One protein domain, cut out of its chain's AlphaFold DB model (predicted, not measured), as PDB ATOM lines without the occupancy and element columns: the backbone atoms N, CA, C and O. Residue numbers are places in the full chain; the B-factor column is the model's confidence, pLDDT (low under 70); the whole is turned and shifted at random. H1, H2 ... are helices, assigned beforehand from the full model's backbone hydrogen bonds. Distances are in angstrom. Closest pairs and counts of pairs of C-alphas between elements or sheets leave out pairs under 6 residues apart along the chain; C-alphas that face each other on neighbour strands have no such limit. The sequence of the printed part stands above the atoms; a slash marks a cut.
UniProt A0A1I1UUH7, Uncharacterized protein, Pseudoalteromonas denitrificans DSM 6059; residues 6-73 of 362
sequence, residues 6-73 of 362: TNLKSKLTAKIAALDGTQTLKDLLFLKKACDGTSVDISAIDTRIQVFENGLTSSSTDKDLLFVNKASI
ATOM      1  N   THR A   6      18.295  -4.730  14.330       67.38
ATOM      2  CA  THR A   6      18.022  -3.823  13.206       67.38
ATOM      3  C   THR A   6      16.897  -2.845  13.548       67.38
ATOM      4  O   THR A   6      17.036  -1.639  13.346       67.38
ATOM      5  N   ASN A   7      15.813  -3.334  14.159       77.38
ATOM      6  CA  ASN A   7      14.699  -2.507  14.636       77.38
ATOM      7  C   ASN A   7      15.126  -1.561  15.775       77.38
ATOM      8  O   ASN A   7      14.718  -0.397  15.815       77.38
ATOM      9  N   LEU A   8      15.994  -2.035  16.677       78.06
ATOM     10  CA  LEU A   8      16.572  -1.216  17.746       78.06
ATOM     11  C   LEU A   8      17.446  -0.085  17.182       78.06
ATOM     12  O   LEU A   8      17.271   1.069  17.577       78.06
ATOM     13  N   LYS A   9      18.316  -0.396  16.213       84.06
ATOM     14  CA  LYS A   9      19.186   0.577  15.540       84.06
ATOM     15  C   LYS A   9      18.371   1.707  14.908       84.06
ATOM     16  O   LYS A   9      18.614   2.872  15.208       84.06
ATOM     17  N   SER A  10      17.345   1.377  14.120       84.19
ATOM     18  CA  SER A  10      16.478   2.375  13.477       84.19
ATOM     19  C   SER A  10      15.735   3.265  14.483       84.19
ATOM     20  O   SER A  10      15.626   4.473  14.270       84.19
ATOM     21  N   LYS A  11      15.258   2.704  15.603       87.50
ATOM     22  CA  LYS A  11      14.580   3.473  16.665       87.50
ATOM     23  C   LYS A  11      15.518   4.432  17.392       87.50
ATOM     24  O   LYS A  11      15.116   5.553  17.698       87.50
ATOM     25  N   LEU A  12      16.748   4.002  17.673       89.31
ATOM     26  CA  LEU A  12      17.754   4.841  18.324       89.31
ATOM     27  C   LEU A  12      18.200   5.976  17.400       89.31
ATOM     28  O   LEU A  12      18.189   7.127  17.825       89.31
ATOM     29  N   THR A  13      18.466   5.689  16.121       90.56
ATOM     30  CA  THR A  13      18.783   6.724  15.124       90.56
ATOM     31  C   THR A  13      17.666   7.765  15.006       90.56
ATOM     32  O   THR A  13      17.948   8.962  15.016       90.56
ATOM     33  N   ALA A  14      16.395   7.345  14.976       90.62
ATOM     34  CA  ALA A  14      15.261   8.271  14.936       90.62
ATOM     35  C   ALA A  14      15.149   9.133  16.207       90.62
ATOM     36  O   ALA A  14      14.877  10.329  16.118       90.62
ATOM     37  N   LYS A  15      15.398   8.554  17.392       90.69
ATOM     38  CA  LYS A  15      15.417   9.309  18.655       90.69
ATOM     39  C   LYS A  15      16.545  10.337  18.712       90.69
ATOM     40  O   LYS A  15      16.321  11.427  19.223       90.69
ATOM     41  N   ILE A  16      17.723  10.010  18.183       91.31
ATOM     42  CA  ILE A  16      18.857  10.943  18.112       91.31
ATOM     43  C   ILE A  16      18.558  12.087  17.137       91.31
ATOM     44  O   ILE A  16      18.811  13.244  17.458       91.31
ATOM     45  N   ALA A  17      17.957  11.784  15.983       91.56
ATOM     46  CA  ALA A  17      17.555  12.799  15.008       91.56
ATOM     47  C   ALA A  17      16.475  13.764  15.542       91.56
ATOM     48  O   ALA A  17      16.387  14.896  15.079       91.56
ATOM     49  N   ALA A  18      15.674  13.330  16.520       90.56
ATOM     50  CA  ALA A  18      14.607  14.119  17.136       90.56
ATOM     51  C   ALA A  18      15.052  14.952  18.357       90.56
ATOM     52  O   ALA A  18      14.212  15.572  19.008       90.56
ATOM     53  N   LEU A  19      16.344  14.964  18.706       89.38
ATOM     54  CA  LEU A  19      16.856  15.775  19.810       89.38
ATOM     55  C   LEU A  19      16.688  17.273  19.490       89.38
ATOM     56  O   LEU A  19      17.276  17.784  18.541       89.38
ATOM     57  N   ASP A  20      15.954  18.019  20.316       87.94
ATOM     58  CA  ASP A  20      15.564  19.421  20.047       87.94
ATOM     59  C   ASP A  20      16.219  20.455  20.985       87.94
ATOM     60  O   ASP A  20      16.239  21.642  20.689       87.94
ATOM     61  N   GLY A  21      16.828  19.997  22.078       79.56
ATOM     62  CA  GLY A  21      17.640  20.809  22.996       79.56
ATOM     63  C   GLY A  21      17.024  20.894  24.383       79.56
ATOM     64  O   GLY A  21      17.671  21.349  25.317       79.56
ATOM     65  N   THR A  22      15.792  20.407  24.522       83.25
ATOM     66  CA  THR A  22      15.034  20.421  25.774       83.25
ATOM     67  C   THR A  22      15.294  19.192  26.649       83.25
ATOM     68  O   THR A  22      14.856  19.146  27.797       83.25
ATOM     69  N   GLN A  23      16.010  18.189  26.125       84.12
ATOM     70  CA  GLN A  23      16.321  16.959  26.850       84.12
ATOM     71  C   GLN A  23      17.214  17.257  28.051       84.12
ATOM     72  O   GLN A  23      18.209  17.975  27.941       84.12
ATOM     73  N   THR A  24      16.892  16.650  29.193       77.12
ATOM     74  CA  THR A  24      17.754  16.758  30.368       77.12
ATOM     75  C   THR A  24      19.065  16.006  30.131       77.12
ATOM     76  O   THR A  24      19.105  15.030  29.376       77.12
ATOM     77  N   LEU A  25      20.139  16.398  30.827       69.81
ATOM     78  CA  LEU A  25      21.414  15.673  30.787       69.81
ATOM     79  C   LEU A  25      21.215  14.176  31.094       69.81
ATOM     80  O   LEU A  25      21.758  13.310  30.414       69.81
ATOM     81  N   LYS A  26      20.340  13.864  32.055       65.75
ATOM     82  CA  LYS A  26      19.964  12.491  32.411       65.75
ATOM     83  C   LYS A  26      19.386  11.715  31.219       65.75
ATOM     84  O   LYS A  26      19.784  10.572  31.006       65.75
ATOM     85  N   ASP A  27      18.484  12.315  30.444       75.12
ATOM     86  CA  ASP A  27      17.862  11.661  29.284       75.12
ATOM     87  C   ASP A  27      18.875  11.406  28.160       75.12
ATOM     88  O   ASP A  27      18.856  10.343  27.536       75.12
ATOM     89  N   LEU A  28      19.802  12.346  27.949       76.94
ATOM     90  CA  LEU A  28      20.890  12.212  26.977       76.94
ATOM     91  C   LEU A  28      21.846  11.068  27.345       76.94
ATOM     92  O   LEU A  28      22.195  10.268  26.478       76.94
ATOM     93  N   LEU A  29      22.212  10.928  28.626       69.00
ATOM     94  CA  LEU A  29      23.047   9.815  29.093       69.00
ATOM     95  C   LEU A  29      22.353   8.455  28.933       69.00
ATOM     96  O   LEU A  29      22.984   7.492  28.495       69.00
ATOM     97  N   PHE A  30      21.059   8.361  29.256       72.62
ATOM     98  CA  PHE A  30      20.305   7.120  29.048       72.62
ATOM     99  C   PHE A  30      20.230   6.737  27.572       72.62
ATOM    100  O   PHE A  30      20.368   5.560  27.236       72.62
ATOM    101  N   LEU A  31      20.037   7.720  26.692       78.62
ATOM    102  CA  LEU A  31      20.014   7.482  25.255       78.62
ATOM    103  C   LEU A  31      21.390   7.048  24.732       78.62
ATOM    104  O   LEU A  31      21.449   6.100  23.956       78.62
ATOM    105  N   LYS A  32      22.484   7.666  25.207       81.81
ATOM    106  CA  LYS A  32      23.861   7.260  24.877       81.81
ATOM    107  C   LYS A  32      24.112   5.802  25.256       81.81
ATOM    108  O   LYS A  32      24.547   5.028  24.412       81.81
ATOM    109  N   LYS A  33      23.741   5.406  26.479       73.56
ATOM    110  CA  LYS A  33      23.901   4.025  26.961       73.56
ATOM    111  C   LYS A  33      23.103   3.014  26.141       73.56
ATOM    112  O   LYS A  33      23.568   1.907  25.894       73.56
ATOM    113  N   ALA A  34      21.904   3.387  25.697       75.50
ATOM    114  CA  ALA A  34      21.082   2.523  24.855       75.50
ATOM    115  C   ALA A  34      21.707   2.256  23.469       75.50
ATOM    116  O   ALA A  34      21.325   1.283  22.821       75.50
ATOM    117  N   CYS A  35      22.657   3.087  23.025       78.06
ATOM    118  CA  CYS A  35      23.385   2.920  21.768       78.06
ATOM    119  C   CYS A  35      24.618   2.002  21.873       78.06
ATOM    120  O   CYS A  35      25.176   1.641  20.830       78.06
ATOM    121  N   ASP A  36      25.030   1.583  23.076       77.25
ATOM    122  CA  ASP A  36      26.196   0.712  23.277       77.25
ATOM    123  C   ASP A  36      26.070  -0.585  22.454       77.25
ATOM    124  O   ASP A  36      25.056  -1.281  22.487       77.25
ATOM    125  N   GLY A  37      27.106  -0.909  21.674       73.62
ATOM    126  CA  GLY A  37      27.139  -2.120  20.843       73.62
ATOM    127  C   GLY A  37      26.233  -2.109  19.600       73.62
ATOM    128  O   GLY A  37      26.155  -3.123  18.911       73.62
ATOM    129  N   THR A  38      25.569  -0.991  19.269       76.88
ATOM    130  CA  THR A  38      24.625  -0.901  18.126       76.88
ATOM    131  C   THR A  38      25.207  -0.268  16.849       76.88
ATOM    132  O   THR A  38      24.556  -0.252  15.797       76.88
ATOM    133  N   SER A  39      26.429   0.273  16.921       84.75
ATOM    134  CA  SER A  39      27.074   1.050  15.844       84.75
ATOM    135  C   SER A  39      26.210   2.214  15.316       84.75
ATOM    136  O   SER A  39      26.269   2.538  14.127       84.75
ATOM    137  N   VAL A  40      25.343   2.788  16.158       88.06
ATOM    138  CA  VAL A  40      24.621   4.044  15.890       88.06
ATOM    139  C   VAL A  40      25.580   5.212  16.113       88.06
ATOM    140  O   VAL A  40      26.339   5.196  17.078       88.06
ATOM    141  N   ASP A  41      25.549   6.217  15.237       88.38
ATOM    142  CA  ASP A  41      26.313   7.452  15.437       88.38
ATOM    143  C   ASP A  41      25.740   8.252  16.617       88.38
ATOM    144  O   ASP A  41      24.556   8.597  16.637       88.38
ATOM    145  N   ILE A  42      26.591   8.528  17.604       90.06
ATOM    146  CA  ILE A  42      26.245   9.226  18.845       90.06
ATOM    147  C   ILE A  42      26.801  10.656  18.909       90.06
ATOM    148  O   ILE A  42      26.600  11.333  19.915       90.06
ATOM    149  N   SER A  43      27.434  11.156  17.843       87.44
ATOM    150  CA  SER A  43      28.121  12.461  17.826       87.44
ATOM    151  C   SER A  43      27.212  13.631  18.236       87.44
ATOM    152  O   SER A  43      27.635  14.557  18.933       87.44
ATOM    153  N   ALA A  44      25.930  13.572  17.856       84.50
ATOM    154  CA  ALA A  44      24.922  14.558  18.245       84.50
ATOM    155  C   ALA A  44      24.567  14.512  19.746       84.50
ATOM    156  O   ALA A  44      24.243  15.550  20.326       84.50
ATOM    157  N   ILE A  45      24.641  13.337  20.386       82.88
ATOM    158  CA  ILE A  45      24.472  13.203  21.840       82.88
ATOM    159  C   ILE A  45      25.704  13.774  22.552       82.88
ATOM    160  O   ILE A  45      25.553  14.583  23.465       82.88
ATOM    161  N   ASP A  46      26.907  13.409  22.101       82.19
ATOM    162  CA  ASP A  46      28.171  13.842  22.714       82.19
ATOM    163  C   ASP A  46      28.339  15.361  22.680       82.19
ATOM    164  O   ASP A  46      28.642  15.977  23.700       82.19
ATOM    165  N   THR A  47      28.025  15.982  21.540       81.94
ATOM    166  CA  THR A  47      28.065  17.445  21.389       81.94
ATOM    167  C   THR A  47      27.162  18.135  22.414       81.94
ATOM    168  O   THR A  47      27.521  19.162  22.985       81.94
ATOM    169  N   ARG A  48      25.980  17.574  22.691       80.44
ATOM    170  CA  ARG A  48      25.018  18.170  23.625       80.44
ATOM    171  C   ARG A  48      25.406  17.967  25.079       80.44
ATOM    172  O   ARG A  48      25.233  18.891  25.865       80.44
ATOM    173  N   ILE A  49      25.961  16.807  25.426       77.50
ATOM    174  CA  ILE A  49      26.548  16.579  26.752       77.50
ATOM    175  C   ILE A  49      27.663  17.603  26.998       77.50
ATOM    176  O   ILE A  49      27.651  18.272  28.026       77.50
ATOM    177  N   GLN A  50      28.534  17.829  26.012       76.75
ATOM    178  CA  GLN A  50      29.612  18.812  26.115       76.75
ATOM    179  C   GLN A  50      29.099  20.255  26.302       76.75
ATOM    180  O   GLN A  50      29.713  21.047  27.015       76.75
ATOM    181  N   VAL A  51      27.952  20.617  25.712       73.00
ATOM    182  CA  VAL A  51      27.302  21.920  25.960       73.00
ATOM    183  C   VAL A  51      26.832  22.051  27.413       73.00
ATOM    184  O   VAL A  51      27.003  23.118  27.999       73.00
ATOM    185  N   PHE A  52      26.291  20.986  28.018       70.81
ATOM    186  CA  PHE A  52      25.947  20.982  29.446       70.81
ATOM    187  C   PHE A  52      27.190  21.117  30.333       70.81
ATOM    188  O   PHE A  52      27.169  21.900  31.280       70.81
ATOM    189  N   GLU A  53      28.273  20.407  30.011       67.88
ATOM    190  CA  GLU A  53      29.545  20.477  30.742       67.88
ATOM    191  C   GLU A  53      30.146  21.888  30.707       67.88
ATOM    192  O   GLU A  53      30.505  22.442  31.744       67.88
ATOM    193  N   ASN A  54      30.180  22.507  29.524       72.06
ATOM    194  CA  ASN A  54      30.686  23.867  29.334       72.06
ATOM    195  C   ASN A  54      29.764  24.949  29.925       72.06
ATOM    196  O   ASN A  54      30.201  26.078  30.138       72.06
ATOM    197  N   GLY A  55      28.490  24.625  30.160       65.12
ATOM    198  CA  GLY A  55      27.505  25.512  30.779       65.12
ATOM    199  C   GLY A  55      27.561  25.545  32.308       65.12
ATOM    200  O   GLY A  55      26.843  26.340  32.919       65.12
ATOM    201  N   LEU A  56      28.391  24.707  32.941       61.91
ATOM    202  CA  LEU A  56      28.557  24.703  34.391       61.91
ATOM    203  C   LEU A  56      29.243  25.988  34.866       61.91
ATOM    204  O   LEU A  56      30.337  26.350  34.439       61.91
ATOM    205  N   THR A  57      28.605  26.661  35.817       65.88
ATOM    206  CA  THR A  57      29.152  27.830  36.519       65.88
ATOM    207  C   THR A  57      29.322  27.536  38.009       65.88
ATOM    208  O   THR A  57      28.836  26.519  38.510       65.88
ATOM    209  N   SER A  58      29.928  28.462  38.755       51.59
ATOM    210  CA  SER A  58      30.025  28.400  40.223       51.59
ATOM    211  C   SER A  58      28.673  28.421  40.955       51.59
ATOM    212  O   SER A  58      28.643  28.221  42.165       51.59
ATOM    213  N   SER A  59      27.565  28.662  40.242       50.31
ATOM    214  CA  SER A  59      26.196  28.666  40.779       50.31
ATOM    215  C   SER A  59      25.391  27.397  40.464       50.31
ATOM    216  O   SER A  59      24.239  27.286  40.884       50.31
ATOM    217  N   SER A  60      25.976  26.447  39.725       60.81
ATOM    218  CA  SER A  60      25.325  25.174  39.380       60.81
ATOM    219  C   SER A  60      25.010  24.378  40.643       60.81
ATOM    220  O   SER A  60      25.802  24.370  41.585       60.81
ATOM    221  N   THR A  61      23.864  23.698  40.678       51.16
ATOM    222  CA  THR A  61      23.468  22.958  41.879       51.16
ATOM    223  C   THR A  61      24.297  21.684  42.041       51.16
ATOM    224  O   THR A  61      24.790  21.116  41.064       51.16
ATOM    225  N   ASP A  62      24.373  21.159  43.267       43.59
ATOM    226  CA  ASP A  62      25.029  19.874  43.552       43.59
ATOM    227  C   ASP A  62      24.488  18.732  42.676       43.59
ATOM    228  O   ASP A  62      25.212  17.793  42.354       43.59
ATOM    229  N   LYS A  63      23.218  18.815  42.250       47.22
ATOM    230  CA  LYS A  63      22.619  17.844  41.327       47.22
ATOM    231  C   LYS A  63      23.209  17.967  39.920       47.22
ATOM    232  O   LYS A  63      23.540  16.938  39.341       47.22
ATOM    233  N   ASP A  64      23.377  19.180  39.399       50.19
ATOM    234  CA  ASP A  64      23.925  19.430  38.056       50.19
ATOM    235  C   ASP A  64      25.383  18.960  37.956       50.19
ATOM    236  O   ASP A  64      25.762  18.257  37.018       50.19
ATOM    237  N   LEU A  65      26.171  19.248  38.997       51.69
ATOM    238  CA  LEU A  65      27.566  18.820  39.119       51.69
ATOM    239  C   LEU A  65      27.690  17.297  39.281       51.69
ATOM    240  O   LEU A  65      28.559  16.678  38.670       51.69
ATOM    241  N   LEU A  66      26.797  16.665  40.055       44.22
ATOM    242  CA  LEU A  66      26.775  15.211  40.247       44.22
ATOM    243  C   LEU A  66      26.432  14.455  38.953       44.22
ATOM    244  O   LEU A  66      27.002  13.391  38.707       44.22
ATOM    245  N   PHE A  67      25.518  14.971  38.123       47.91
ATOM    246  CA  PHE A  67      25.154  14.335  36.851       47.91
ATOM    247  C   PHE A  67      26.266  14.426  35.797       47.91
ATOM    248  O   PHE A  67      26.469  13.451  35.075       47.91
ATOM    249  N   VAL A  68      27.011  15.535  35.751       48.88
ATOM    250  CA  VAL A  68      28.192  15.684  34.882       48.88
ATOM    251  C   VAL A  68      29.349  14.808  35.367       48.88
ATOM    252  O   VAL A  68      29.904  14.036  34.593       48.88
ATOM    253  N   ASN A  69      29.643  14.809  36.670       43.62
ATOM    254  CA  ASN A  69      30.714  13.985  37.242       43.62
ATOM    255  C   ASN A  69      30.449  12.471  37.065       43.62
ATOM    256  O   ASN A  69      31.366  11.684  36.851       43.62
ATOM    257  N   LYS A  70      29.176  12.050  37.057       40.62
ATOM    258  CA  LYS A  70      28.759  10.671  36.740       40.62
ATOM    259  C   LYS A  70      28.921  10.298  35.255       40.62
ATOM    260  O   LYS A  70      28.994   9.112  34.950       40.62
ATOM    261  N   ALA A  71      28.975  11.276  34.345       38.56
ATOM    262  CA  ALA A  71      29.297  11.068  32.929       38.56
ATOM    263  C   ALA A  71      30.807  10.862  32.705       38.56
ATOM    264  O   ALA A  71      31.198  10.149  31.784       38.56
ATOM    265  N   SER A  72      31.644  11.457  33.565       38.88
ATOM    266  CA  SER A  72      33.112  11.356  33.524       38.88
ATOM    267  C   SER A  72      33.678  10.216  34.388       38.88
ATOM    268  O   SER A  72      34.815   9.795  34.189       38.88
ATOM    269  N   ILE A  73      32.898   9.713  35.350       35.62
ATOM    270  CA  ILE A  73      33.273   8.660  36.300       35.62
ATOM    271  C   ILE A  73      32.156   7.607  36.318       35.62
ATOM    272  O   ILE A  73      31.220   7.692  37.117       35.62
TER     273      ILE A  73
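This is residues 6 to 73 of the 362 residues of an uncharacterized protein of Pseudoalteromonas denitrificans DSM 6059 (UniProt A0A1I1UUH7). A helical hairpin, H2 and H3, forms the middle of an elongated body, with H1 toward one end near both of its helices and H4 toward the other end, packed on H2. The contacts between helices are few, and residues 58 to 63, of which 62 and 63 belong to H4, stick out at the H4 end. The printed part has 68 residues with four named helices, H1, H2, H3 and H4 in chain order, and no named strand; the class is all helix. The whole is only just compact, close to loose, with a radius of gyration of the C-alphas of 12.9 A, and the C-alphas span 43 by 24 by 15 A.

H3, residues 43 to 54, and H2, residues 25 to 34, form a helical hairpin. They touch, with the C-alphas of Leu 28 and Ile 45 the closest at 6.3 A, and run opposite ways at a shallow tilt of 30 degrees. H4, residues 62 to 72, touches H2, the closest C-alphas being those of Lys 26 and Phe 67, 7.1 A apart. These two run the same way at a shallow tilt of 26 degrees. H3 and H4 are close but not clearly touching, the closest C-alphas being those of Glu 53 and Val 68 at 6.5 A, and run opposite ways at a steep tilt of 44 degrees. H1, residues 6 to 17, touches no helix. It is close to H2 but not clearly touching, with the C-alphas of Leu 12 and Ala 34 the closest at 7.7 A, and the two run opposite ways at a shallow tilt of 24 degrees. H1 is also close to H3 but not clearly touching, with the C-alphas of Ile 16 and Ala 44 the closest at 7.1 A, and they run the same way at a steep tilt of 42 degrees. H1 and H4 are apart. In H1, H2 and H4 every O i to N i+4 pair is within hydrogen-bond range; in H3 it is 7 of 8.

H3 runs 16.4 A from first to last C-alpha, from C-alpha 43 at (28.121, 12.461, 17.826). H1 begins at C-alpha 6, at (18.022, -3.823, 13.206), and is 16.7 A long. H2 is 14.4 A long, and H4, 15.4 A long, ends at C-alpha 72, at (33.112, 11.356, 33.524).

The two C-alphas farthest apart are those of Thr 6 and Ser 58, at 43.7 A. The printed part has no cut, and the three links, H1 to H2, H2 to H3 and H3 to H4, are short. The mean pLDDT of the printed part is 71.8, with 24 residues under 70, among them residues 55 to 73; the mean of H4 is 45.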